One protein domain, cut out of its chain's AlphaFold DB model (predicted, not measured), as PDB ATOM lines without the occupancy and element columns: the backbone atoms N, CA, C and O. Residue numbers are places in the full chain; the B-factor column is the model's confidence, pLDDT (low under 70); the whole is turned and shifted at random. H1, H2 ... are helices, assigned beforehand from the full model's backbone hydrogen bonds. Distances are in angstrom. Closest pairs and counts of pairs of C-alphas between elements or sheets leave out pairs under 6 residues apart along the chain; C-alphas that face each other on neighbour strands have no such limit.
ATOM      1  N   HIS A  98      87.520  17.328  29.896       84.50
ATOM      2  CA  HIS A  98      88.137  18.450  29.187       84.50
ATOM      3  C   HIS A  98      87.307  18.924  27.992       84.50
ATOM      4  O   HIS A  98      87.304  20.123  27.706       84.50
ATOM      5  N   ASP A  99      86.530  18.031  27.377       82.38
ATOM      6  CA  ASP A  99      85.592  18.356  26.290       82.38
ATOM      7  C   ASP A  99      84.216  18.826  26.796       82.38
ATOM      8  O   ASP A  99      83.372  19.307  26.030       82.38
ATOM      9  N   SER A 100      83.976  18.748  28.107       79.31
ATOM     10  CA  SER A 100      82.727  19.199  28.711       79.31
ATOM     11  C   SER A 100      82.537  20.717  28.564       79.31
ATOM     12  O   SER A 100      83.330  21.506  29.099       79.31
ATOM     13  N   PRO A 101      81.417  21.187  27.973       76.69
ATOM     14  CA  PRO A 101      81.123  22.619  27.887       76.69
ATOM     15  C   PRO A 101      80.952  23.259  29.274       76.69
ATOM     16  O   PRO A 101      81.138  24.468  29.428       76.69
ATOM     17  N   TYR A 102      80.620  22.465  30.296       82.62
ATOM     18  CA  TYR A 102      80.509  22.924  31.679       82.62
ATOM     19  C   TYR A 102      81.885  23.161  32.303       82.62
ATOM     20  O   TYR A 102      82.077  24.179  32.969       82.62
ATOM     21  N   PHE A 103      82.846  22.269  32.045       81.88
ATOM     22  CA  PHE A 103      84.212  22.397  32.545       81.88
ATOM     23  C   PHE A 103      84.949  23.549  31.860       81.88
ATOM     24  O   PHE A 103      85.489  24.418  32.543       81.88
ATOM     25  N   ILE A 104      84.860  23.645  30.528       82.75
ATOM     26  CA  ILE A 104      85.442  24.751  29.750       82.75
ATOM     27  C   ILE A 104      84.924  26.106  30.258       82.75
ATOM     28  O   ILE A 104      85.691  27.042  30.491       82.75
ATOM     29  N   LYS A 105      83.611  26.217  30.487       81.31
ATOM     30  CA  LYS A 105      83.001  27.438  31.025       81.31
ATOM     31  C   LYS A 105      83.461  27.740  32.454       81.31
ATOM     32  O   LYS A 105      83.675  28.903  32.801       81.31
ATOM     33  N   LEU A 106      83.611  26.711  33.286       83.31
ATOM     34  CA  LEU A 106      84.060  26.847  34.668       83.31
ATOM     35  C   LEU A 106      85.498  27.370  34.733       83.31
ATOM     36  O   LEU A 106      85.744  28.350  35.436       83.31
ATOM     37  N   ILE A 107      86.427  26.792  33.966       89.00
ATOM     38  CA  ILE A 107      87.849  27.173  34.005       89.00
ATOM     39  C   ILE A 107      88.097  28.583  33.454       89.00
ATOM     40  O   ILE A 107      88.994  29.277  33.930       89.00
ATOM     41  N   GLN A 108      87.266  29.052  32.512       85.19
ATOM     42  CA  GLN A 108      87.336  30.419  31.983       85.19
ATOM     43  C   GLN A 108      87.075  31.481  33.058       85.19
ATOM     44  O   GLN A 108      87.669  32.560  33.026       85.19
ATOM     45  N   ARG A 109      86.179  31.197  34.010       83.94
ATOM     46  CA  ARG A 109      85.791  32.146  35.063       83.94
ATOM     47  C   ARG A 109      86.506  31.889  36.387       83.94
ATOM     48  O   ARG A 109      86.844  32.842  37.090       83.94
ATOM     49  N   PHE A 110      86.712  30.620  36.720       85.50
ATOM     50  CA  PHE A 110      87.219  30.137  37.999       85.50
ATOM     51  C   PHE A 110      88.302  29.062  37.785       85.50
ATOM     52  O   PHE A 110      88.092  27.894  38.112       85.50
ATOM     53  N   PRO A 111      89.488  29.432  37.271       86.44
ATOM     54  CA  PRO A 111      90.535  28.464  36.922       86.44
ATOM     55  C   PRO A 111      91.013  27.631  38.121       86.44
ATOM     56  O   PRO A 111      91.266  26.442  37.984       86.44
ATOM     57  N   HIS A 112      91.061  28.223  39.318       85.12
ATOM     58  CA  HIS A 112      91.418  27.524  40.559       85.12
ATOM     59  C   HIS A 112      90.382  26.468  40.975       85.12
ATOM     60  O   HIS A 112      90.740  25.472  41.597       85.12
ATOM     61  N   ILE A 113      89.107  26.680  40.631       88.44
ATOM     62  CA  ILE A 113      88.050  25.688  40.848       88.44
ATOM     63  C   ILE A 113      88.172  24.578  39.817       88.44
ATOM     64  O   ILE A 113      88.138  23.410  40.184       88.44
ATOM     65  N   GLY A 114      88.382  24.940  38.550       87.75
ATOM     66  CA  GLY A 114      88.666  23.995  37.473       87.75
ATOM     67  C   GLY A 114      89.788  23.022  37.819       87.75
ATOM     68  O   GLY A 114      89.589  21.816  37.765       87.75
ATOM     69  N   GLN A 115      90.922  23.552  38.278       87.69
ATOM     70  CA  GLN A 115      92.064  22.747  38.707       87.69
ATOM     71  C   GLN A 115      91.692  21.768  39.829       87.69
ATOM     72  O   GLN A 115      92.073  20.605  39.792       87.69
ATOM     73  N   LYS A 116      90.934  22.215  40.835       86.00
ATOM     74  CA  LYS A 116      90.519  21.340  41.940       86.00
ATOM     75  C   LYS A 116      89.520  20.274  41.508       86.00
ATOM     76  O   LYS A 116      89.588  19.158  42.013       86.00
ATOM     77  N   VAL A 117      88.623  20.602  40.580       88.06
ATOM     78  CA  VAL A 117      87.707  19.634  39.965       88.06
ATOM     79  C   VAL A 117      88.492  18.574  39.197       88.06
ATOM     80  O   VAL A 117      88.238  17.393  39.383       88.06
ATOM     81  N   GLU A 118      89.482  18.979  38.405       88.19
ATOM     82  CA  GLU A 118      90.360  18.067  37.665       88.19
ATOM     83  C   GLU A 118      91.181  17.166  38.599       88.19
ATOM     84  O   GLU A 118      91.186  15.951  38.435       88.19
ATOM     85  N   GLU A 119      91.808  17.736  39.633       87.31
ATOM     86  CA  GLU A 119      92.602  16.995  40.626       87.31
ATOM     87  C   GLU A 119      91.784  15.967  41.421       87.31
ATOM     88  O   GLU A 119      92.342  14.988  41.915       87.31
ATOM     89  N   SER A 120      90.483  16.211  41.596       84.62
ATOM     90  CA  SER A 120      89.596  15.349  42.383       84.62
ATOM     91  C   SER A 120      88.682  14.467  41.533       84.62
ATOM     92  O   SER A 120      87.936  13.664  42.098       84.62
ATOM     93  N   TRP A 121      88.750  14.562  40.203       89.06
ATOM     94  CA  TRP A 121      87.929  13.761  39.301       89.06
ATOM     95  C   TRP A 121      88.209  12.263  39.469       89.06
ATOM     96  O   TRP A 121      89.364  11.841  39.530       89.06
ATOM     97  N   GLY A 122      87.152  11.454  39.568       82.75
ATOM     98  CA  GLY A 122      87.267  10.023  39.859       82.75
ATOM     99  C   GLY A 122      87.633   9.712  41.308       82.75
ATOM    100  O   GLY A 122      88.162   8.641  41.600       82.75
ATOM    101  N   THR A 123      87.380  10.644  42.232       85.25
ATOM    102  CA  THR A 123      87.589  10.441  43.668       85.25
ATOM    103  C   THR A 123      86.395  10.955  44.468       85.25
ATOM    104  O   THR A 123      85.737  11.927  44.095       85.25
ATOM    105  N   GLN A 124      86.164  10.375  45.649       80.06
ATOM    106  CA  GLN A 124      85.129  10.850  46.578       80.06
ATOM    107  C   GLN A 124      85.347  12.319  47.012       80.06
ATOM    108  O   GLN A 124      84.404  13.006  47.408       80.06
ATOM    109  N   ALA A 125      86.581  12.831  46.904       79.94
ATOM    110  CA  ALA A 125      86.927  14.193  47.294       79.94
ATOM    111  C   ALA A 125      86.254  15.265  46.421       79.94
ATOM    112  O   ALA A 125      86.046  16.375  46.913       79.94
ATOM    113  N   LEU A 126      85.871  14.952  45.173       85.62
ATOM    114  CA  LEU A 126      85.200  15.912  44.291       85.62
ATOM    115  C   LEU A 126      83.867  16.373  44.881       85.62
ATOM    116  O   LEU A 126      83.571  17.568  44.896       85.62
ATOM    117  N   ARG A 127      83.078  15.431  45.406       82.50
ATOM    118  CA  ARG A 127      81.783  15.734  46.021       82.50
ATOM    119  C   ARG A 127      81.957  16.640  47.233       82.50
ATOM    120  O   ARG A 127      81.306  17.678  47.307       82.50
ATOM    121  N   THR A 128      82.865  16.284  48.141       81.31
ATOM    122  CA  THR A 128      83.180  17.101  49.323       81.31
ATOM    123  C   THR A 128      83.633  18.499  48.917       81.31
ATOM    124  O   THR A 128      83.180  19.487  49.483       81.31
ATOM    125  N   TYR A 129      84.467  18.597  47.883       83.38
ATOM    126  CA  TYR A 129      84.946  19.873  47.376       83.38
ATOM    127  C   TYR A 129      83.818  20.747  46.809       83.38
ATOM    128  O   TYR A 129      83.694  21.912  47.185       83.38
ATOM    129  N   ILE A 130      82.967  20.198  45.935       85.12
ATOM    130  CA  ILE A 130      81.822  20.928  45.366       85.12
ATOM    131  C   ILE A 130      80.837  21.332  46.468       85.12
ATOM    132  O   ILE A 130      80.302  22.441  46.446       85.12
ATOM    133  N   TRP A 131      80.631  20.472  47.462       79.19
ATOM    134  CA  TRP A 131      79.795  20.773  48.615       79.19
ATOM    135  C   TRP A 131      80.335  21.945  49.430       79.19
ATOM    136  O   TRP A 131      79.609  22.908  49.691       79.19
ATOM    137  N   ASP A 132      81.626  21.908  49.749       78.69
ATOM    138  CA  ASP A 132      82.308  22.985  50.454       78.69
ATOM    139  C   ASP A 132      82.230  24.299  49.671       78.69
ATOM    140  O   ASP A 132      82.011  25.343  50.274       78.69
ATOM    141  N   LEU A 133      82.314  24.278  48.335       80.19
ATOM    142  CA  LEU A 133      82.158  25.486  47.515       80.19
ATOM    143  C   LEU A 133      80.787  26.153  47.678       80.19
ATOM    144  O   LEU A 133      80.704  27.382  47.676       80.19
ATOM    145  N   PHE A 134      79.718  25.365  47.805       75.56
ATOM    146  CA  PHE A 134      78.372  25.896  48.021       75.56
ATOM    147  C   PHE A 134      78.130  26.311  49.474       75.56
ATOM    148  O   PHE A 134      77.379  27.256  49.721       75.56
ATOM    149  N   GLN A 135      78.775  25.642  50.429       68.75
ATOM    150  CA  GLN A 135      78.685  25.995  51.845       68.75
ATOM    151  C   GLN A 135      79.561  27.180  52.248       68.75
ATOM    152  O   GLN A 135      79.226  27.881  53.210       68.75
ATOM    153  N   ASP A 136      80.679  27.415  51.555       62.03
ATOM    154  CA  ASP A 136      81.689  28.403  51.930       62.03
ATOM    155  C   ASP A 136      81.244  29.840  51.614       62.03
ATOM    156  O   ASP A 136      81.759  30.553  50.754       62.03
ATOM    157  N   SER A 137      80.257  30.280  52.387       53.41
ATOM    158  CA  SER A 137      79.803  31.658  52.556       53.41
ATOM    159  C   SER A 137      80.522  32.357  53.722       53.41
ATOM    160  O   SER A 137      80.110  33.440  54.154       53.41
ATOM    161  N   ARG A 138      81.604  31.754  54.248       48.25
ATOM    162  CA  ARG A 138      82.308  32.185  55.465       48.25
ATOM    163  C   ARG A 138      82.927  33.574  55.289       48.25
ATOM    164  O   ARG A 138      84.060  33.727  54.848       48.25
ATOM    165  N   GLY A 139      82.161  34.600  55.656       48.66
ATOM    166  CA  GLY A 139      82.620  35.988  55.740       48.66
ATOM    167  C   GLY A 139      81.673  37.044  55.167       48.66
ATOM    168  O   GLY A 139      82.057  38.210  55.128       48.66
ATOM    169  N   GLY A 140      80.471  36.679  54.698       50.38
ATOM    170  CA  GLY A 140      79.402  37.641  54.365       50.38
ATOM    171  C   GLY A 140      79.694  38.610  53.207       50.38
ATOM    172  O   GLY A 140      78.934  39.548  52.988       50.38
ATOM    173  N   THR A 141      80.787  38.403  52.469       52.44
ATOM    174  CA  THR A 141      81.289  39.311  51.418       52.44
ATOM    175  C   THR A 141      81.337  38.679  50.023       52.44
ATOM    176  O   THR A 141      81.617  39.378  49.050       52.44
ATOM    177  N   ARG A 142      81.033  37.380  49.881       61.19
ATOM    178  CA  ARG A 142      80.948  36.695  48.579       61.19
ATOM    179  C   ARG A 142      79.487  36.582  48.133       61.19
ATOM    180  O   ARG A 142      78.661  36.070  48.877       61.19
ATOM    181  N   GLN A 143      79.183  37.020  46.910       58.75
ATOM    182  CA  GLN A 143      77.838  37.036  46.301       58.75
ATOM    183  C   GLN A 143      77.282  35.644  45.907       58.75
ATOM    184  O   GLN A 143      76.353  35.556  45.111       58.75
ATOM    185  N   GLY A 144      77.822  34.550  46.458       67.56
ATOM    186  CA  GLY A 144      77.534  33.193  45.985       67.56
ATOM    187  C   GLY A 144      78.048  32.943  44.561       67.56
ATOM    188  O   GLY A 144      78.730  33.784  43.969       67.56
ATOM    189  N   PHE A 145      77.746  31.766  44.006       72.00
ATOM    190  CA  PHE A 145      78.010  31.484  42.593       72.00
ATOM    191  C   PHE A 145      76.908  32.083  41.721       72.00
ATOM    192  O   PHE A 145      75.730  31.905  42.040       72.00
ATOM    193  N   PRO A 146      77.247  32.720  40.586       77.50
ATOM    194  CA  PRO A 146      76.229  33.042  39.602       77.50
ATOM    195  C   PRO A 146      75.530  31.743  39.145       77.50
ATOM    196  O   PRO A 146      76.203  30.707  39.008       77.50
ATOM    197  N   PRO A 147      74.202  31.760  38.925       70.50
ATOM    198  CA  PRO A 147      73.400  30.552  38.696       70.50
ATOM    199  C   PRO A 147      73.931  29.648  37.577       70.50
ATOM    200  O   PRO A 147      73.873  28.418  37.640       70.50
ATOM    201  N   GLU A 148      74.504  30.251  36.544       69.06
ATOM    202  CA  GLU A 148      75.026  29.572  35.369       69.06
ATOM    203  C   GLU A 148      76.362  28.837  35.592       69.06
ATOM    204  O   GLU A 148      76.761  28.057  34.725       69.06
ATOM    205  N   TYR A 149      77.048  29.084  36.715       80.62
ATOM    206  CA  TYR A 149      78.238  28.338  37.154       80.62
ATOM    207  C   TYR A 149      77.899  27.344  38.262       80.62
ATOM    208  O   TYR A 149      78.460  26.254  38.284       80.62
ATOM    209  N   ALA A 150      76.930  27.673  39.123       80.06
ATOM    210  CA  ALA A 150      76.358  26.712  40.062       80.06
ATOM    211  C   ALA A 150      75.782  25.499  39.311       80.06
ATOM    212  O   ALA A 150      76.120  24.355  39.601       80.06
ATOM    213  N   SER A 151      74.987  25.750  38.267       76.69
ATOM    214  CA  SER A 151      74.467  24.697  37.384       76.69
ATOM    215  C   SER A 151      75.568  23.913  36.665       76.69
ATOM    216  O   SER A 151      75.442  22.701  36.526       76.69
ATOM    217  N   ALA A 152      76.657  24.564  36.244       79.12
ATOM    218  CA  ALA A 152      77.797  23.876  35.638       79.12
ATOM    219  C   ALA A 152      78.471  22.910  36.628       79.12
ATOM    220  O   ALA A 152      78.742  21.770  36.266       79.12
ATOM    221  N   LEU A 153      78.668  23.326  37.884       84.25
ATOM    222  CA  LEU A 153      79.211  22.471  38.945       84.25
ATOM    223  C   LEU A 153      78.302  21.272  39.242       84.25
ATOM    224  O   LEU A 153      78.795  20.154  39.349       84.25
ATOM    225  N   PHE A 154      76.981  21.469  39.294       83.06
ATOM    226  CA  PHE A 154      76.041  20.356  39.465       83.06
ATOM    227  C   PHE A 154      76.055  19.378  38.287       83.06
ATOM    228  O   PHE A 154      75.981  18.174  38.500       83.06
ATOM    229  N   ARG A 155      76.184  19.868  37.047       82.00
ATOM    230  CA  ARG A 155      76.296  19.003  35.858       82.00
ATOM    231  C   ARG A 155      77.590  18.192  35.853       82.00
ATOM    232  O   ARG A 155      77.573  17.050  35.415       82.00
ATOM    233  N   LEU A 156      78.686  18.769  36.343       82.69
ATOM    234  CA  LEU A 156      79.951  18.052  36.509       82.69
ATOM    235  C   LEU A 156      79.857  16.995  37.614       82.69
ATOM    236  O   LEU A 156      80.342  15.889  37.421       82.69
ATOM    237  N   LEU A 157      79.190  17.299  38.729       84.62
ATOM    238  CA  LEU A 157      78.953  16.318  39.789       84.62
ATOM    239  C   LEU A 157      78.072  15.152  39.306       84.62
ATOM    240  O   LEU A 157      78.408  14.003  39.548       84.62
ATOM    241  N   ASP A 158      76.999  15.436  38.564       80.25
ATOM    242  CA  ASP A 158      76.116  14.408  37.993       80.25
ATOM    243  C   ASP A 158      76.857  13.504  36.992       80.25
ATOM    244  O   ASP A 158      76.725  12.285  37.042       80.25
ATOM    245  N   ALA A 159      77.701  14.084  36.131       79.25
ATOM    246  CA  ALA A 159      78.545  13.314  35.216       79.25
ATOM    247  C   ALA A 159      79.570  12.444  35.963       79.25
ATOM    248  O   ALA A 159      79.773  11.285  35.605       79.25
ATOM    249  N   HIS A 160      80.177  12.975  37.027       86.19
ATOM    250  CA  HIS A 160      81.064  12.204  37.890       86.19
ATOM    251  C   HIS A 160      80.332  11.026  38.541       86.19
ATOM    252  O   HIS A 160      80.833   9.911  38.511       86.19
ATOM    253  N   ASP A 161      79.146  11.245  39.102       82.19
ATOM    254  CA  ASP A 161      78.379  10.191  39.774       82.19
ATOM    255  C   ASP A 161      77.932   9.084  38.814       82.19
ATOM    256  O   ASP A 161      77.877   7.919  39.197       82.19
ATOM    257  N   GLN A 162      77.627   9.437  37.563       77.88
ATOM    258  CA  GLN A 162      77.319   8.464  36.514       77.88
ATOM    259  C   GLN A 162      78.548   7.641  36.121       77.88
ATOM    260  O   GLN A 162      78.424   6.449  35.848       77.88
ATOM    261  N   GLN A 163      79.726   8.268  36.093       80.44
ATOM    262  CA  GLN A 163      80.981   7.613  35.730       80.44
ATOM    263  C   GLN A 163      81.596   6.808  36.887       80.44
ATOM    264  O   GLN A 163      82.296   5.831  36.632       80.44
ATOM    265  N   TYR A 164      81.317   7.197  38.135       79.94
ATOM    266  CA  TYR A 164      81.867   6.606  39.358       79.94
ATOM    267  C   TYR A 164      80.776   6.356  40.421       79.94
ATOM    268  O   TYR A 164      80.817   6.939  41.515       79.94
ATOM    269  N   PRO A 165      79.770   5.511  40.128       76.69
ATOM    270  CA  PRO A 165      78.652   5.250  41.035       76.69
ATOM    271  C   PRO A 165      79.098   4.661  42.382       76.69
ATOM    272  O   PRO A 165      78.457   4.892  43.405       76.69
ATOM    273  N   GLU A 166      80.223   3.945  42.417       74.56
ATOM    274  CA  GLU A 166      80.822   3.377  43.627       74.56
ATOM    275  C   GLU A 166      81.370   4.428  44.603       74.56
ATOM    276  O   GLU A 166      81.597   4.121  45.774       74.56
ATOM    277  N   LEU A 167      81.585   5.663  44.138       76.12
ATOM    278  CA  LEU A 167      82.102   6.769  44.949       76.12
ATOM    279  C   LEU A 167      80.986   7.627  45.563       76.12
ATOM    280  O   LEU A 167      81.269   8.569  46.312       76.12
ATOM    281  N   VAL A 168      79.721   7.322  45.257       70.81
ATOM    282  CA  VAL A 168      78.556   8.032  45.789       70.81
ATOM    283  C   VAL A 168      78.253   7.530  47.203       70.81
ATOM    284  O   VAL A 168      77.722   6.439  47.393       70.81
ATOM    285  N   ASP A 169      78.552   8.344  48.218       64.19
ATOM    286  CA  ASP A 169      78.133   8.061  49.594       64.19
ATOM    287  C   ASP A 169      76.666   8.475  49.795       64.19
ATOM    288  O   ASP A 169      76.338   9.643  50.017       64.19
ATOM    289  N   THR A 170      75.760   7.501  49.701       54.28
ATOM    290  CA  THR A 170      74.309   7.684  49.875       54.28
ATOM    291  C   THR A 170      73.889   8.048  51.302       54.28
ATOM    292  O   THR A 170      72.720   8.352  51.535       54.28
ATOM    293  N   THR A 171      74.802   8.015  52.276       46.38
ATOM    294  CA  THR A 171      74.454   8.052  53.705       46.38
ATOM    295  C   THR A 171      74.393   9.463  54.301       46.38
ATOM    296  O   THR A 171      73.858   9.632  55.394       46.38
ATOM    297  N   SER A 172      74.922  10.488  53.621       44.72
ATOM    298  CA  SER A 172      75.116  11.821  54.222       44.72
ATOM    299  C   SER A 172      74.760  13.005  53.315       44.72
ATOM    300  O   SER A 172      75.204  14.128  53.570       44.72
ATOM    301  N   ASP A 173      73.973  12.803  52.262       52.31
ATOM    302  CA  ASP A 173      73.772  13.861  51.275       52.31
ATOM    303  C   ASP A 173      72.343  14.405  51.245       52.31
ATOM    304  O   ASP A 173      71.440  13.798  50.684       52.31
ATOM    305  N   ILE A 174      72.163  15.597  51.816       45.91
ATOM    306  CA  ILE A 174      70.905  16.355  51.908       45.91
ATOM    307  C   ILE A 174      70.324  16.673  50.510       45.91
ATOM    308  O   ILE A 174      69.116  16.861  50.369       45.91
ATOM    309  N   TRP A 175      71.145  16.664  49.451       49.50
ATOM    310  CA  TRP A 175      70.689  16.837  48.064       49.50
ATOM    311  C   TRP A 175      70.272  15.524  47.409       49.50
ATOM    312  O   TRP A 175      69.395  15.516  46.545       49.50
ATOM    313  N   THR A 176      70.843  14.411  47.858       46.34
ATOM    314  CA  THR A 176      70.488  13.057  47.414       46.34
ATOM    315  C   THR A 176      69.265  12.540  48.176       46.34
ATOM    316  O   THR A 176      68.424  11.861  47.594       46.34
ATOM    317  N   VAL A 177      69.073  12.966  49.431       42.66
ATOM    318  CA  VAL A 177      67.856  12.699  50.218       42.66
ATOM    319  C   VAL A 177      66.618  13.309  49.540       42.66
ATOM    320  O   VAL A 177      65.556  12.695  49.550       42.66
ATOM    321  N   ASN A 178      66.770  14.444  48.845       41.12
ATOM    322  CA  ASN A 178      65.713  15.039  48.013       41.12
ATOM    323  C   ASN A 178      65.598  14.432  46.602       41.12
ATOM    324  O   ASN A 178      64.572  14.618  45.953       41.12
ATOM    325  N   LYS A 179      66.611  13.698  46.122       39.94
ATOM    326  CA  LYS A 179      66.545  12.930  44.863       39.94
ATOM    327  C   LYS A 179      65.813  11.591  45.049       39.94
ATOM    328  O   LYS A 179      65.213  11.106  44.097       39.94
ATOM    329  N   PHE A 180      65.820  11.038  46.270       36.19
ATOM    330  CA  PHE A 180      65.204   9.743  46.609       36.19
ATOM    331  C   PHE A 180      64.102   9.795  47.686       36.19
ATOM    332  O   PHE A 180      63.617   8.747  48.098       36.19
ATOM    333  N   GLY A 181      63.682  10.982  48.139       31.23
ATOM    334  CA  GLY A 181      62.517  11.146  49.020       31.23
ATOM    335  C   GLY A 181      62.611  10.406  50.360       31.23
ATOM    336  O   GLY A 181      61.631   9.809  50.795       31.23
TER     337      GLY A 181
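AT A GLANCE: This is residues 98 to 181 of the 183 residues of an uncharacterized protein of Novimethylophilus kurashikiensis (UniProt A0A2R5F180). Four helices, H4 the longest, make a ring in which H4 touches H1, H1 touches H2, H2 touches H3 and H3 touches H4; short H5 lies away from it, and loop residues 137 to 143 stick out. The 84 printed residues, all helix by class, have five named helices in order H1 to H5, compact with a radius of gyration of the C-alphas of 13.0 A, spanning 33 by 32 by 19 A.

HOW THE PARTS SIT: H4, residues 147 to 163, touches H1, residues 101 to 109, with residues 149 to 156 alone, at a steep tilt of 47 degrees; the closest C-alphas, Tyr 102 and Ala 152, are 4.9 A apart. With residues 153 to 157 alone it touches H3, residues 125 to 135, a hairpin at 23 degrees, shallow; closest C-alphas Arg 127 and Leu 157, 6.9 A. H5, residues 174 to 180, is apart from H4. Every O i to N i+4 pair is within hydrogen-bond range in H3; H4 has 12 of 13.

IN THESE COORDINATES: H4 runs 24.3 A from C-alpha 147 at (73.400, 30.552, 38.696). H2, residues 111 to 120, measures 14.2 A, H3 15.1 A. H5 ends at (65.204, 9.743, 46.609).

THE WHOLE: The printed part has no cut. The link H3 to H4 is long. Residues 135 to 144, 148 and 169 to 181 have pLDDT under 70.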